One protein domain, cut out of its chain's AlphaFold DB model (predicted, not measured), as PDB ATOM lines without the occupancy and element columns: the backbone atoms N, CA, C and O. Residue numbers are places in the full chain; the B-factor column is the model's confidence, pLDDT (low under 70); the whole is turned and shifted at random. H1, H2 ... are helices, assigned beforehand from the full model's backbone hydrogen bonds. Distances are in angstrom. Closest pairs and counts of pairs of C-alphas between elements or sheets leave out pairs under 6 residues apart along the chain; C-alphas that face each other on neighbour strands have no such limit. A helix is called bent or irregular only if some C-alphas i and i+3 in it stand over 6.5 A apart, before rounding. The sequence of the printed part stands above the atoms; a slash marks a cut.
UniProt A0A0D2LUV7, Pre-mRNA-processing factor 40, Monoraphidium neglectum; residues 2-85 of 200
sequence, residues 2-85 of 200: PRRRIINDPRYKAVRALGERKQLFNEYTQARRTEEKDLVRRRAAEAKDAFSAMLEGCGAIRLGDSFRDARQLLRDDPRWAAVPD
ATOM      1  N   PRO A   2     -44.637   0.450  22.681       57.91
ATOM      2  CA  PRO A   2     -45.159  -0.906  22.591       57.91
ATOM      3  C   PRO A   2     -45.596  -1.355  23.991       57.91
ATOM      4  O   PRO A   2     -44.771  -1.402  24.902       57.91
ATOM      5  N   ARG A   3     -46.888  -1.677  24.163       60.91
ATOM      6  CA  ARG A   3     -47.550  -2.090  25.425       60.91
ATOM      7  C   ARG A   3     -46.737  -3.100  26.250       60.91
ATOM      8  O   ARG A   3     -46.783  -3.079  27.472       60.91
ATOM      9  N   ARG A   4     -45.950  -3.937  25.570       67.44
ATOM     10  CA  ARG A   4     -45.055  -4.946  26.151       67.44
ATOM     11  C   ARG A   4     -43.968  -4.370  27.070       67.44
ATOM     12  O   ARG A   4     -43.530  -5.075  27.965       67.44
ATOM     13  N   ARG A   5     -43.549  -3.110  26.886       73.62
ATOM     14  CA  ARG A   5     -42.430  -2.513  27.641       73.62
ATOM     15  C   ARG A   5     -42.790  -2.014  29.044       73.62
ATOM     16  O   ARG A   5     -41.891  -1.858  29.853       73.62
ATOM     17  N   ILE A   6     -44.069  -1.764  29.331       78.69
ATOM     18  CA  ILE A   6     -44.515  -1.147  30.600       78.69
ATOM     19  C   ILE A   6     -45.518  -2.007  31.379       78.69
ATOM     20  O   ILE A   6     -45.967  -1.618  32.446       78.69
ATOM     21  N   ILE A   7     -45.883  -3.181  30.860       77.62
ATOM     22  CA  ILE A   7     -46.968  -4.006  31.415       77.62
ATOM     23  C   ILE A   7     -46.667  -4.561  32.818       77.62
ATOM     24  O   ILE A   7     -47.590  -4.817  33.593       77.62
ATOM     25  N   ASN A   8     -45.382  -4.709  33.148       82.19
ATOM     26  CA  ASN A   8     -44.915  -5.168  34.457       82.19
ATOM     27  C   ASN A   8     -44.704  -4.020  35.458       82.19
ATOM     28  O   ASN A   8     -44.457  -4.293  36.629       82.19
ATOM     29  N   ASP A   9     -44.823  -2.761  35.028       82.50
ATOM     30  CA  ASP A   9     -44.626  -1.603  35.898       82.50
ATOM     31  C   ASP A   9     -45.820  -1.451  36.869       82.50
ATOM     32  O   ASP A   9     -46.977  -1.437  36.422       82.50
ATOM     33  N   PRO A  10     -45.593  -1.321  38.190       82.69
ATOM     34  CA  PRO A  10     -46.661  -1.087  39.163       82.69
ATOM     35  C   PRO A  10     -47.566   0.108  38.815       82.69
ATOM     36  O   PRO A  10     -48.778   0.046  39.022       82.69
ATOM     37  N   ARG A  11     -47.015   1.164  38.204       83.50
ATOM     38  CA  ARG A  11     -47.740   2.374  37.779       83.50
ATOM     39  C   ARG A  11     -48.688   2.094  36.613       83.50
ATOM     40  O   ARG A  11     -49.749   2.703  36.524       83.50
ATOM     41  N   TYR A  12     -48.357   1.131  35.748       79.12
ATOM     42  CA  TYR A  12     -49.252   0.688  34.673       79.12
ATOM     43  C   TYR A  12     -50.494  -0.026  35.226       79.12
ATOM     44  O   TYR A  12     -51.596   0.129  34.694       79.12
ATOM     45  N   LYS A  13     -50.330  -0.790  36.313       79.50
ATOM     46  CA  LYS A  13     -51.431  -1.482  37.004       79.50
ATOM     47  C   LYS A  13     -52.270  -0.542  37.881       79.50
ATOM     48  O   LYS A  13     -53.436  -0.851  38.114       79.50
ATOM     49  N   ALA A  14     -51.699   0.582  38.324       84.50
ATOM     50  CA  ALA A  14     -52.370   1.576  39.168       84.50
ATOM     51  C   ALA A  14     -53.588   2.217  38.480       84.50
ATOM     52  O   ALA A  14     -54.649   2.326  39.088       84.50
ATOM     53  N   VAL A  15     -53.475   2.554  37.193       83.06
ATOM     54  CA  VAL A  15     -54.615   2.993  36.374       83.06
ATOM     55  C   VAL A  15     -55.344   1.745  35.900       83.06
ATOM     56  O   VAL A  15     -54.770   0.973  35.137       83.06
ATOM     57  N   ARG A  16     -56.566   1.474  36.362       78.75
ATOM     58  CA  ARG A  16     -57.245   0.190  36.087       78.75
ATOM     59  C   ARG A  16     -57.982   0.182  34.749       78.75
ATOM     60  O   ARG A  16     -57.939  -0.829  34.042       78.75
ATOM     61  N   ALA A  17     -58.616   1.296  34.386       87.69
ATOM     62  CA  ALA A  17     -59.416   1.401  33.175       87.69
ATOM     63  C   ALA A  17     -58.530   1.515  31.925       87.69
ATOM     64  O   ALA A  17     -57.641   2.360  31.829       87.69
ATOM     65  N   LEU A  18     -58.788   0.673  30.920       82.62
ATOM     66  CA  LEU A  18     -58.035   0.694  29.661       82.62
ATOM     67  C   LEU A  18     -58.196   2.026  28.907       82.62
ATOM     68  O   LEU A  18     -57.237   2.494  28.294       82.62
ATOM     69  N   GLY A  19     -59.389   2.630  28.969       85.81
ATOM     70  CA  GLY A  19     -59.674   3.940  28.375       85.81
ATOM     71  C   GLY A  19     -58.845   5.057  29.009       85.81
ATOM     72  O   GLY A  19     -58.194   5.810  28.294       85.81
ATOM     73  N   GLU A  20     -58.769   5.077  30.339       87.62
ATOM     74  CA  GLU A  20     -57.969   6.037  31.108       87.62
ATOM     75  C   GLU A  20     -56.468   5.877  30.825       87.62
ATOM     76  O   GLU A  20     -55.776   6.855  30.548       87.62
ATOM     77  N   ARG A  21     -55.963   4.633  30.744       85.75
ATOM     78  CA  ARG A  21     -54.576   4.368  30.308       85.75
ATOM     79  C   ARG A  21     -54.290   4.930  28.914       85.75
ATOM     80  O   ARG A  21     -53.198   5.443  28.673       85.75
ATOM     81  N   LYS A  22     -55.238   4.799  27.978       86.75
ATOM     82  CA  LYS A  22     -55.103   5.314  26.606       86.75
ATOM     83  C   LYS A  22     -55.120   6.844  26.590       86.75
ATOM     84  O   LYS A  22     -54.313   7.436  25.879       86.75
ATOM     85  N   GLN A  23     -55.999   7.462  27.376       89.31
ATOM     86  CA  GLN A  23     -56.097   8.913  27.508       89.31
ATOM     87  C   GLN A  23     -54.807   9.510  28.085       89.31
ATOM     88  O   GLN A  23     -54.171  10.308  27.403       89.31
ATOM     89  N   LEU A  24     -54.351   9.034  29.249       89.25
ATOM     90  CA  LEU A  24     -53.112   9.499  29.886       89.25
ATOM     91  C   LEU A  24     -51.888   9.323  28.976       89.25
ATOM     92  O   LEU A  24     -51.006  10.177  28.921       89.25
ATOM     93  N   PHE A  25     -51.828   8.222  28.219       86.44
ATOM     94  CA  PHE A  25     -50.747   7.999  27.259       86.44
ATOM     95  C   PHE A  25     -50.780   8.998  26.093       86.44
ATOM     96  O   PHE A  25     -49.728   9.492  25.673       86.44
ATOM     97  N   ASN A  26     -51.967   9.285  25.557       90.31
ATOM     98  CA  ASN A  26     -52.138  10.263  24.486       90.31
ATOM     99  C   ASN A  26     -51.782  11.673  24.971       90.31
ATOM    100  O   ASN A  26     -51.019  12.357  24.292       90.31
ATOM    101  N   GLU A  27     -52.255  12.058  26.157       94.19
ATOM    102  CA  GLU A  27     -51.938  13.331  26.809       94.19
ATOM    103  C   GLU A  27     -50.431  13.479  27.033       94.19
ATOM    104  O   GLU A  27     -49.847  14.463  26.591       94.19
ATOM    105  N   TYR A  28     -49.763  12.472  27.609       91.62
ATOM    106  CA  TYR A  28     -48.307  12.483  27.780       91.62
ATOM    107  C   TYR A  28     -47.569  12.605  26.443       91.62
ATOM    108  O   TYR A  28     -46.638  13.396  26.307       91.62
ATOM    109  N   THR A  29     -47.982  11.839  25.429       93.19
ATOM    110  CA  THR A  29     -47.338  11.873  24.107       93.19
ATOM    111  C   THR A  29     -47.514  13.238  23.443       93.19
ATOM    112  O   THR A  29     -46.583  13.738  22.810       93.19
ATOM    113  N   GLN A  30     -48.688  13.853  23.585       94.75
ATOM    114  CA  GLN A  30     -48.960  15.193  23.083       94.75
ATOM    115  C   GLN A  30     -48.160  16.247  23.854       94.75
ATOM    116  O   GLN A  30     -47.482  17.051  23.220       94.75
ATOM    117  N   ALA A  31     -48.163  16.198  25.188       94.69
ATOM    118  CA  ALA A  31     -47.394  17.099  26.042       94.69
ATOM    119  C   ALA A  31     -45.894  17.035  25.725       94.69
ATOM    120  O   ALA A  31     -45.278  18.069  25.497       94.69
ATOM    121  N   ARG A  32     -45.327  15.827  25.590       95.00
ATOM    122  CA  ARG A  32     -43.924  15.616  25.195       95.00
ATOM    123  C   ARG A  32     -43.598  16.205  23.827       95.00
ATOM    124  O   ARG A  32     -42.577  16.867  23.678       95.00
ATOM    125  N   ARG A  33     -44.466  16.004  22.830       94.50
ATOM    126  CA  ARG A  33     -44.289  16.601  21.493       94.50
ATOM    127  C   ARG A  33     -44.350  18.127  21.533       94.50
ATOM    128  O   ARG A  33     -43.633  18.773  20.774       94.50
ATOM    129  N   THR A  34     -45.218  18.695  22.364       95.81
ATOM    130  CA  THR A  34     -45.316  20.147  22.554       95.81
ATOM    131  C   THR A  34     -44.066  20.688  23.242       95.81
ATOM    132  O   THR A  34     -43.449  21.605  22.716       95.81
ATOM    133  N   GLU A  35     -43.628  20.063  24.336       95.12
ATOM    134  CA  GLU A  35     -42.416  20.434  25.076       95.12
ATOM    135  C   GLU A  35     -41.165  20.409  24.185       95.12
ATOM    136  O   GLU A  35     -40.386  21.359  24.180       95.12
ATOM    137  N   GLU A  36     -40.992  19.363  23.372       94.94
ATOM    138  CA  GLU A  36     -39.871  19.265  22.430       94.94
ATOM    139  C   GLU A  36     -39.913  20.378  21.371       94.94
ATOM    140  O   GLU A  36     -38.888  21.002  21.089       94.94
ATOM    141  N   LYS A  37     -41.095  20.683  20.817       96.06
ATOM    142  CA  LYS A  37     -41.270  21.801  19.872       96.06
ATOM    143  C   LYS A  37     -40.971  23.149  20.520       96.06
ATOM    144  O   LYS A  37     -40.328  23.990  19.895       96.06
ATOM    145  N   ASP A  38     -41.421  23.356  21.749       94.94
ATOM    146  CA  ASP A  38     -41.209  24.605  22.470       94.94
ATOM    147  C   ASP A  38     -39.743  24.781  22.863       94.94
ATOM    148  O   ASP A  38     -39.216  25.882  22.734       94.94
ATOM    149  N   LEU A  39     -39.038  23.708  23.234       94.81
ATOM    150  CA  LEU A  39     -37.595  23.749  23.477       94.81
ATOM    151  C   LEU A  39     -36.816  24.136  22.212       94.81
ATOM    152  O   LEU A  39     -35.911  24.965  22.281       94.81
ATOM    153  N   VAL A  40     -37.176  23.576  21.052       94.94
ATOM    154  CA  VAL A  40     -36.559  23.940  19.765       94.94
ATOM    155  C   VAL A  40     -36.829  25.405  19.425       94.94
ATOM    156  O   VAL A  40     -35.906  26.125  19.048       94.94
ATOM    157  N   ARG A  41     -38.069  25.872  19.604       95.19
ATOM    158  CA  ARG A  41     -38.437  27.279  19.385       95.19
ATOM    159  C   ARG A  41     -37.681  28.226  20.313       95.19
ATOM    160  O   ARG A  41     -37.184  29.239  19.835       95.19
ATOM    161  N   ARG A  42     -37.570  27.895  21.604       96.62
ATOM    162  CA  ARG A  42     -36.824  28.695  22.589       96.62
ATOM    163  C   ARG A  42     -35.351  28.797  22.220       96.62
ATOM    164  O   ARG A  42     -34.849  29.903  22.108       96.62
ATOM    165  N   ARG A  43     -34.698  27.672  21.914       95.81
ATOM    166  CA  ARG A  43     -33.292  27.666  21.474       95.81
ATOM    167  C   ARG A  43     -33.077  28.483  20.202       95.81
ATOM    168  O   ARG A  43     -32.087  29.192  20.088       95.81
ATOM    169  N   ALA A  44     -34.004  28.395  19.247       94.56
ATOM    170  CA  ALA A  44     -33.939  29.200  18.034       94.56
ATOM    171  C   ALA A  44     -34.106  30.699  18.333       94.56
ATOM    172  O   ALA A  44     -33.386  31.504  17.757       94.56
ATOM    173  N   ALA A  45     -35.020  31.076  19.233       96.25
ATOM    174  CA  ALA A  45     -35.177  32.463  19.673       96.25
ATOM    175  C   ALA A  45     -33.911  32.978  20.379       96.25
ATOM    176  O   ALA A  45     -33.372  34.001  19.976       96.25
ATOM    177  N   GLU A  46     -33.367  32.212  21.327       97.12
ATOM    178  CA  GLU A  46     -32.113  32.531  22.026       97.12
ATOM    179  C   GLU A  46     -30.938  32.707  21.051       97.12
ATOM    180  O   GLU A  46     -30.139  33.629  21.203       97.12
ATOM    181  N   ALA A  47     -30.842  31.869  20.012       97.50
ATOM    182  CA  ALA A  47     -29.818  32.007  18.979       97.50
ATOM    183  C   ALA A  47     -29.983  33.297  18.158       97.50
ATOM    184  O   ALA A  47     -28.990  33.963  17.861       97.50
ATOM    185  N   LYS A  48     -31.221  33.679  17.816       97.19
ATOM    186  CA  LYS A  48     -31.519  34.940  17.112       97.19
ATOM    187  C   LYS A  48     -31.189  36.163  17.973       97.19
ATOM    188  O   LYS A  48     -30.593  37.121  17.472       97.19
ATOM    189  N   ASP A  49     -31.517  36.115  19.260       97.44
ATOM    190  CA  ASP A  49     -31.204  37.182  20.213       97.44
ATOM    191  C   ASP A  49     -29.686  37.316  20.403       97.44
ATOM    192  O   ASP A  49     -29.137  38.415  20.325       97.44
ATOM    193  N   ALA A  50     -28.975  36.193  20.554       97.81
ATOM    194  CA  ALA A  50     -27.518  36.174  20.655       97.81
ATOM    195  C   ALA A  50     -26.827  36.699  19.384       97.81
ATOM    196  O   ALA A  50     -25.834  37.422  19.484       97.81
ATOM    197  N   PHE A  51     -27.357  36.376  18.199       98.06
ATOM    198  CA  PHE A  51     -26.877  36.912  16.922       98.06
ATOM    199  C   PHE A  51     -27.066  38.432  16.847       98.06
ATOM    200  O   PHE A  51     -26.160  39.160  16.451       98.06
ATOM    201  N   SER A  52     -28.219  38.927  17.294       96.31
ATOM    202  CA  SER A  52     -28.511  40.364  17.318       96.31
ATOM    203  C   SER A  52     -27.590  41.106  18.295       96.31
ATOM    204  O   SER A  52     -27.007  42.130  17.941       96.31
ATOM    205  N   ALA A  53     -27.360  40.543  19.484       96.81
ATOM    206  CA  ALA A  53     -26.420  41.083  20.467       96.81
ATOM    207  C   ALA A  53     -24.961  41.067  19.967       96.81
ATOM    208  O   ALA A  53     -24.179  41.956  20.296       96.81
ATOM    209  N   MET A  54     -24.579  40.069  19.164       97.56
ATOM    210  CA  MET A  54     -23.273  40.025  18.501       97.56
ATOM    211  C   MET A  54     -23.107  41.183  17.513       97.56
ATOM    212  O   MET A  54     -22.070  41.843  17.541       97.56
ATOM    213  N   LEU A  55     -24.119  41.451  16.679       96.88
ATOM    214  CA  LEU A  55     -24.106  42.589  15.755       96.88
ATOM    215  C   LEU A  55     -24.013  43.921  16.510       96.88
ATOM    216  O   LEU A  55     -23.193  44.765  16.164       96.88
ATOM    217  N   GLU A  56     -24.798  44.092  17.575       94.62
ATOM    218  CA  GLU A  56     -24.784  45.307  18.402       94.62
ATOM    219  C   GLU A  56     -23.460  45.520  19.146       94.62
ATOM    220  O   GLU A  56     -23.012  46.657  19.288       94.62
ATOM    221  N   GLY A  57     -22.817  44.442  19.599       94.06
ATOM    222  CA  GLY A  57     -21.507  44.497  20.249       94.06
ATOM    223  C   GLY A  57     -20.334  44.670  19.279       94.06
ATOM    224  O   GLY A  57     -19.222  44.974  19.715       94.06
ATOM    225  N   CYS A  58     -20.546  44.482  17.974       93.19
ATOM    226  CA  CYS A  58     -19.494  44.610  16.976       93.19
ATOM    227  C   CYS A  58     -19.285  46.080  16.590       93.19
ATOM    228  O   CYS A  58     -19.910  46.604  15.671       93.19
ATOM    229  N   GLY A  59     -18.336  46.747  17.250       91.38
ATOM    230  CA  GLY A  59     -17.976  48.138  16.940       91.38
ATOM    231  C   GLY A  59     -17.347  48.359  15.555       91.38
ATOM    232  O   GLY A  59     -17.110  49.503  15.174       91.38
ATOM    233  N   ALA A  60     -17.051  47.290  14.809       94.31
ATOM    234  CA  ALA A  60     -16.513  47.376  13.455       94.31
ATOM    235  C   ALA A  60     -17.601  47.557  12.383       94.31
ATOM    236  O   ALA A  60     -17.268  48.036  11.301       94.31
ATOM    237  N   ILE A  61     -18.865  47.217  12.681       95.12
ATOM    238  CA  ILE A  61     -19.975  47.376  11.734       95.12
ATOM    239  C   ILE A  61     -20.346  48.854  11.605       95.12
ATOM    240  O   ILE A  61     -20.528  49.565  12.597       95.12
ATOM    241  N   ARG A  62     -20.492  49.317  10.366       94.44
ATOM    242  CA  ARG A  62     -20.797  50.702  10.004       94.44
ATOM    243  C   ARG A  62     -22.066  50.793   9.173       94.44
ATOM    244  O   ARG A  62     -22.510  49.842   8.537       94.44
ATOM    245  N   LEU A  63     -22.655  51.991   9.151       92.56
ATOM    246  CA  LEU A  63     -23.756  52.284   8.239       92.56
ATOM    247  C   LEU A  63     -23.275  52.132   6.791       92.56
ATOM    248  O   LEU A  63     -22.374  52.846   6.365       92.56
ATOM    249  N   GLY A  64     -23.917  51.233   6.046       91.69
ATOM    250  CA  GLY A  64     -23.588  50.945   4.648       91.69
ATOM    251  C   GLY A  64     -22.900  49.600   4.424       91.69
ATOM    252  O   GLY A  64     -22.848  49.171   3.275       91.69
ATOM    253  N   ASP A  65     -22.447  48.923   5.483       96.00
ATOM    254  CA  ASP A  65     -21.882  47.578   5.367       96.00
ATOM    255  C   ASP A  65     -22.915  46.592   4.807       96.00
ATOM    256  O   ASP A  65     -24.105  46.642   5.139       96.00
ATOM    257  N   SER A  66     -22.447  45.681   3.958       97.25
ATOM    258  CA  SER A  66     -23.256  44.603   3.399       97.25
ATOM    259  C   SER A  66     -23.238  43.360   4.293       97.25
ATOM    260  O   SER A  66     -22.351  43.180   5.133       97.25
ATOM    261  N   PHE A  67     -24.173  42.431   4.062       97.56
ATOM    262  CA  PHE A  67     -24.168  41.139   4.755       97.56
ATOM    263  C   PHE A  67     -22.858  40.363   4.532       97.56
ATOM    264  O   PHE A  67     -22.365  39.677   5.430       97.56
ATOM    265  N   ARG A  68     -22.236  40.518   3.354       97.25
ATOM    266  CA  ARG A  68     -20.932  39.920   3.042       97.25
ATOM    267  C   ARG A  68     -19.821  40.472   3.936       97.25
ATOM    268  O   ARG A  68     -18.990  39.689   4.399       97.25
ATOM    269  N   ASP A  69     -19.821  41.778   4.191       96.88
ATOM    270  CA  ASP A  69     -18.833  42.426   5.061       96.88
ATOM    271  C   ASP A  69     -19.005  41.939   6.504       96.88
ATOM    272  O   ASP A  69     -18.050  41.482   7.133       96.88
ATOM    273  N   ALA A  70     -20.251  41.902   6.989       96.31
ATOM    274  CA  ALA A  70     -20.575  41.364   8.309       96.31
ATOM    275  C   ALA A  70     -20.165  39.890   8.455       96.31
ATOM    276  O   ALA A  70     -19.569  39.507   9.463       96.31
ATOM    277  N   ARG A  71     -20.395  39.062   7.428       96.50
ATOM    278  CA  ARG A  71     -19.935  37.667   7.395       96.50
ATOM    279  C   ARG A  71     -18.415  37.575   7.484       96.50
ATOM    280  O   ARG A  71     -17.899  36.713   8.191       96.50
ATOM    281  N   GLN A  72     -17.677  38.432   6.782       96.38
ATOM    282  CA  GLN A  72     -16.217  38.423   6.856       96.38
ATOM    283  C   GLN A  72     -15.715  38.749   8.268       96.38
ATOM    284  O   GLN A  72     -14.732  38.145   8.696       96.38
ATOM    285  N   LEU A  73     -16.403  39.652   8.969       95.81
ATOM    286  CA  LEU A  73     -16.063  40.093  10.320       95.81
ATOM    287  C   LEU A  73     -16.450  39.084  11.411       95.81
ATOM    288  O   LEU A  73     -15.731  38.956  12.395       95.81
ATOM    289  N   LEU A  74     -17.580  38.386  11.255       96.38
ATOM    290  CA  LEU A  74     -18.232  37.660  12.355       96.38
ATOM    291  C   LEU A  74     -18.306  36.144  12.170       96.38
ATOM    292  O   LEU A  74     -18.740  35.456  13.088       96.38
ATOM    293  N   ARG A  75     -17.891  35.600  11.020       95.00
ATOM    294  CA  ARG A  75     -18.011  34.155  10.726       95.00
ATOM    295  C   ARG A  75     -17.385  33.230  11.775       95.00
ATOM    296  O   ARG A  75     -17.842  32.098  11.905       95.00
ATOM    297  N   ASP A  76     -16.352  33.698  12.475       95.62
ATOM    298  CA  ASP A  76     -15.603  32.913  13.458       95.62
ATOM    299  C   ASP A  76     -16.218  33.029  14.874       95.62
ATOM    300  O   ASP A  76     -15.814  32.312  15.788       95.62
ATOM    301  N   ASP A  77     -17.222  33.898  15.071       96.00
ATOM    302  CA  ASP A  77     -17.967  34.003  16.328       96.00
ATOM    303  C   ASP A  77     -18.952  32.822  16.467       96.00
ATOM    304  O   ASP A  77     -19.764  32.578  15.567       96.00
ATOM    305  N   PRO A  78     -18.965  32.093  17.599       96.12
ATOM    306  CA  PRO A  78     -19.883  30.972  17.806       96.12
ATOM    307  C   PRO A  78     -21.367  31.328  17.630       96.12
ATOM    308  O   PRO A  78     -22.165  30.487  17.207       96.12
ATOM    309  N   ARG A  79     -21.756  32.575  17.924       96.94
ATOM    310  CA  ARG A  79     -23.138  33.064  17.790       96.94
ATOM    311  C   ARG A  79     -23.558  33.199  16.328       96.94
ATOM    312  O   ARG A  79     -24.740  33.049  16.032       96.94
ATOM    313  N   TRP A  80     -22.609  33.397  15.408       97.12
ATOM    314  CA  TRP A  80     -22.873  33.355  13.968       97.12
ATOM    315  C   TRP A  80     -23.330  31.958  13.533       97.12
ATOM    316  O   TRP A  80     -24.346  31.805  12.852       97.12
ATOM    317  N   ALA A  81     -22.613  30.922  13.977       95.75
ATOM    318  CA  ALA A  81     -22.936  29.532  13.667       95.75
ATOM    319  C   ALA A  81     -24.216  29.034  14.371       95.75
ATOM    320  O   ALA A  81     -24.870  28.125  13.859       95.75
ATOM    321  N   ALA A  82     -24.600  29.641  15.503       96.44
ATOM    322  CA  ALA A  82     -25.783  29.265  16.284       96.44
ATOM    323  C   ALA A  82     -27.115  29.449  15.536       96.44
ATOM    324  O   ALA A  82     -28.081  28.745  15.830       96.44
ATOM    325  N   VAL A  83     -27.170  30.356  14.555       97.12
ATOM    326  CA  VAL A  83     -28.266  30.453  13.580       97.12
ATOM    327  C   VAL A  83     -27.816  29.700  12.329       97.12
ATOM    328  O   VAL A  83     -26.952  30.219  11.639       97.12
ATOM    329  N   PRO A  84     -28.306  28.488  12.018       93.88
ATOM    330  CA  PRO A  84     -27.710  27.677  10.949       93.88
ATOM    331  C   PRO A  84     -28.051  28.172   9.541       93.88
ATOM    332  O   PRO A  84     -27.212  28.101   8.644       93.88
ATOM    333  N   ASP A  85     -29.279  28.659   9.367       96.56
ATOM    334  CA  ASP A  85     -29.815  29.103   8.084       96.56
ATOM    335  C   ASP A  85     -29.235  30.463   7.678       96.56
ATOM    336  O   ASP A  85     -29.305  31.431   8.436       96.56
TER     337      ASP A  85
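AT A GLANCE: This is residues 2 to 85 of the 200 residues of the protein "Pre-mRNA-processing factor 40" of Monoraphidium neglectum (UniProt A0A0D2LUV7). One long, straight helix, H2, makes the length of this rod-shaped domain, with a small turn of chain holding the short helix H1 at its first end and a hook of two short helices, H3 and H4, at its other end. The hook folds back so that H4 packs on residues 47 to 54 of H2, while residues 25 to 42 of H2 stand free between the two ends. The printed part has 84 residues with four named helices, in the order H1, H2, H3, H4, and no named strand; the class is all helix. The whole is extended, with a radius of gyration of the C-alphas of 23.6 A and spans of 68 by 18 by 17 A.

HOW THE PARTS SIT: Start at Pro 2 and go along to H1, residues 10 to 14, which is close to but not clearly touching H2, residues 18 to 57; their closest C-alphas, those of Tyr 12 and Arg 21, are 7.8 A apart. Go on to the other end of H2, where residues 47 to 54 alone touch H4, residues 78 to 82; the closest C-alphas are those of Phe 51 and Arg 79, 5.4 A apart. Look next at H3, residues 67 to 74, which is close to but not clearly touching H4, with the C-alphas of Leu 74 and Trp 80 the closest at 6.5 A. H2 and H3 are only just apart, their closest C-alphas 8.3 A from each other. H1 is apart from both H3 and H4. In H1, H2, H3 and H4, every O i to N i+4 pair is within hydrogen-bond range.

IN THESE COORDINATES: Find C-alpha 10 at (-46.661, -1.087, 39.163), where H1 begins; it runs to residue 14. Then find C-alpha 18 at (-58.035, 0.694, 29.661); from there H2 runs through 40 residues to C-alpha 57 at (-21.507, 44.497, 20.249), 57.8 A away, and it is not bent. H3 covers residues 67 to 74, 10.3 A from first to last C-alpha. H4 covers residues 78 to 82 and ends at C-alpha 82, at (-25.783, 29.265, 16.284).

THE WHOLE: The C-alphas of Arg 16 and Gly 64 are the two farthest apart in the domain, at 68.5 A. Residues 4 to 11 and 63 to 68 also stand free. The links H1 to H2 and H3 to H4 are tight, the link H2 to H3 is short with 9 residues, and no link is long. The printed part has no cut. The mean pLDDT of the printed part is 91.2, and residues 2 to 4 are under 70.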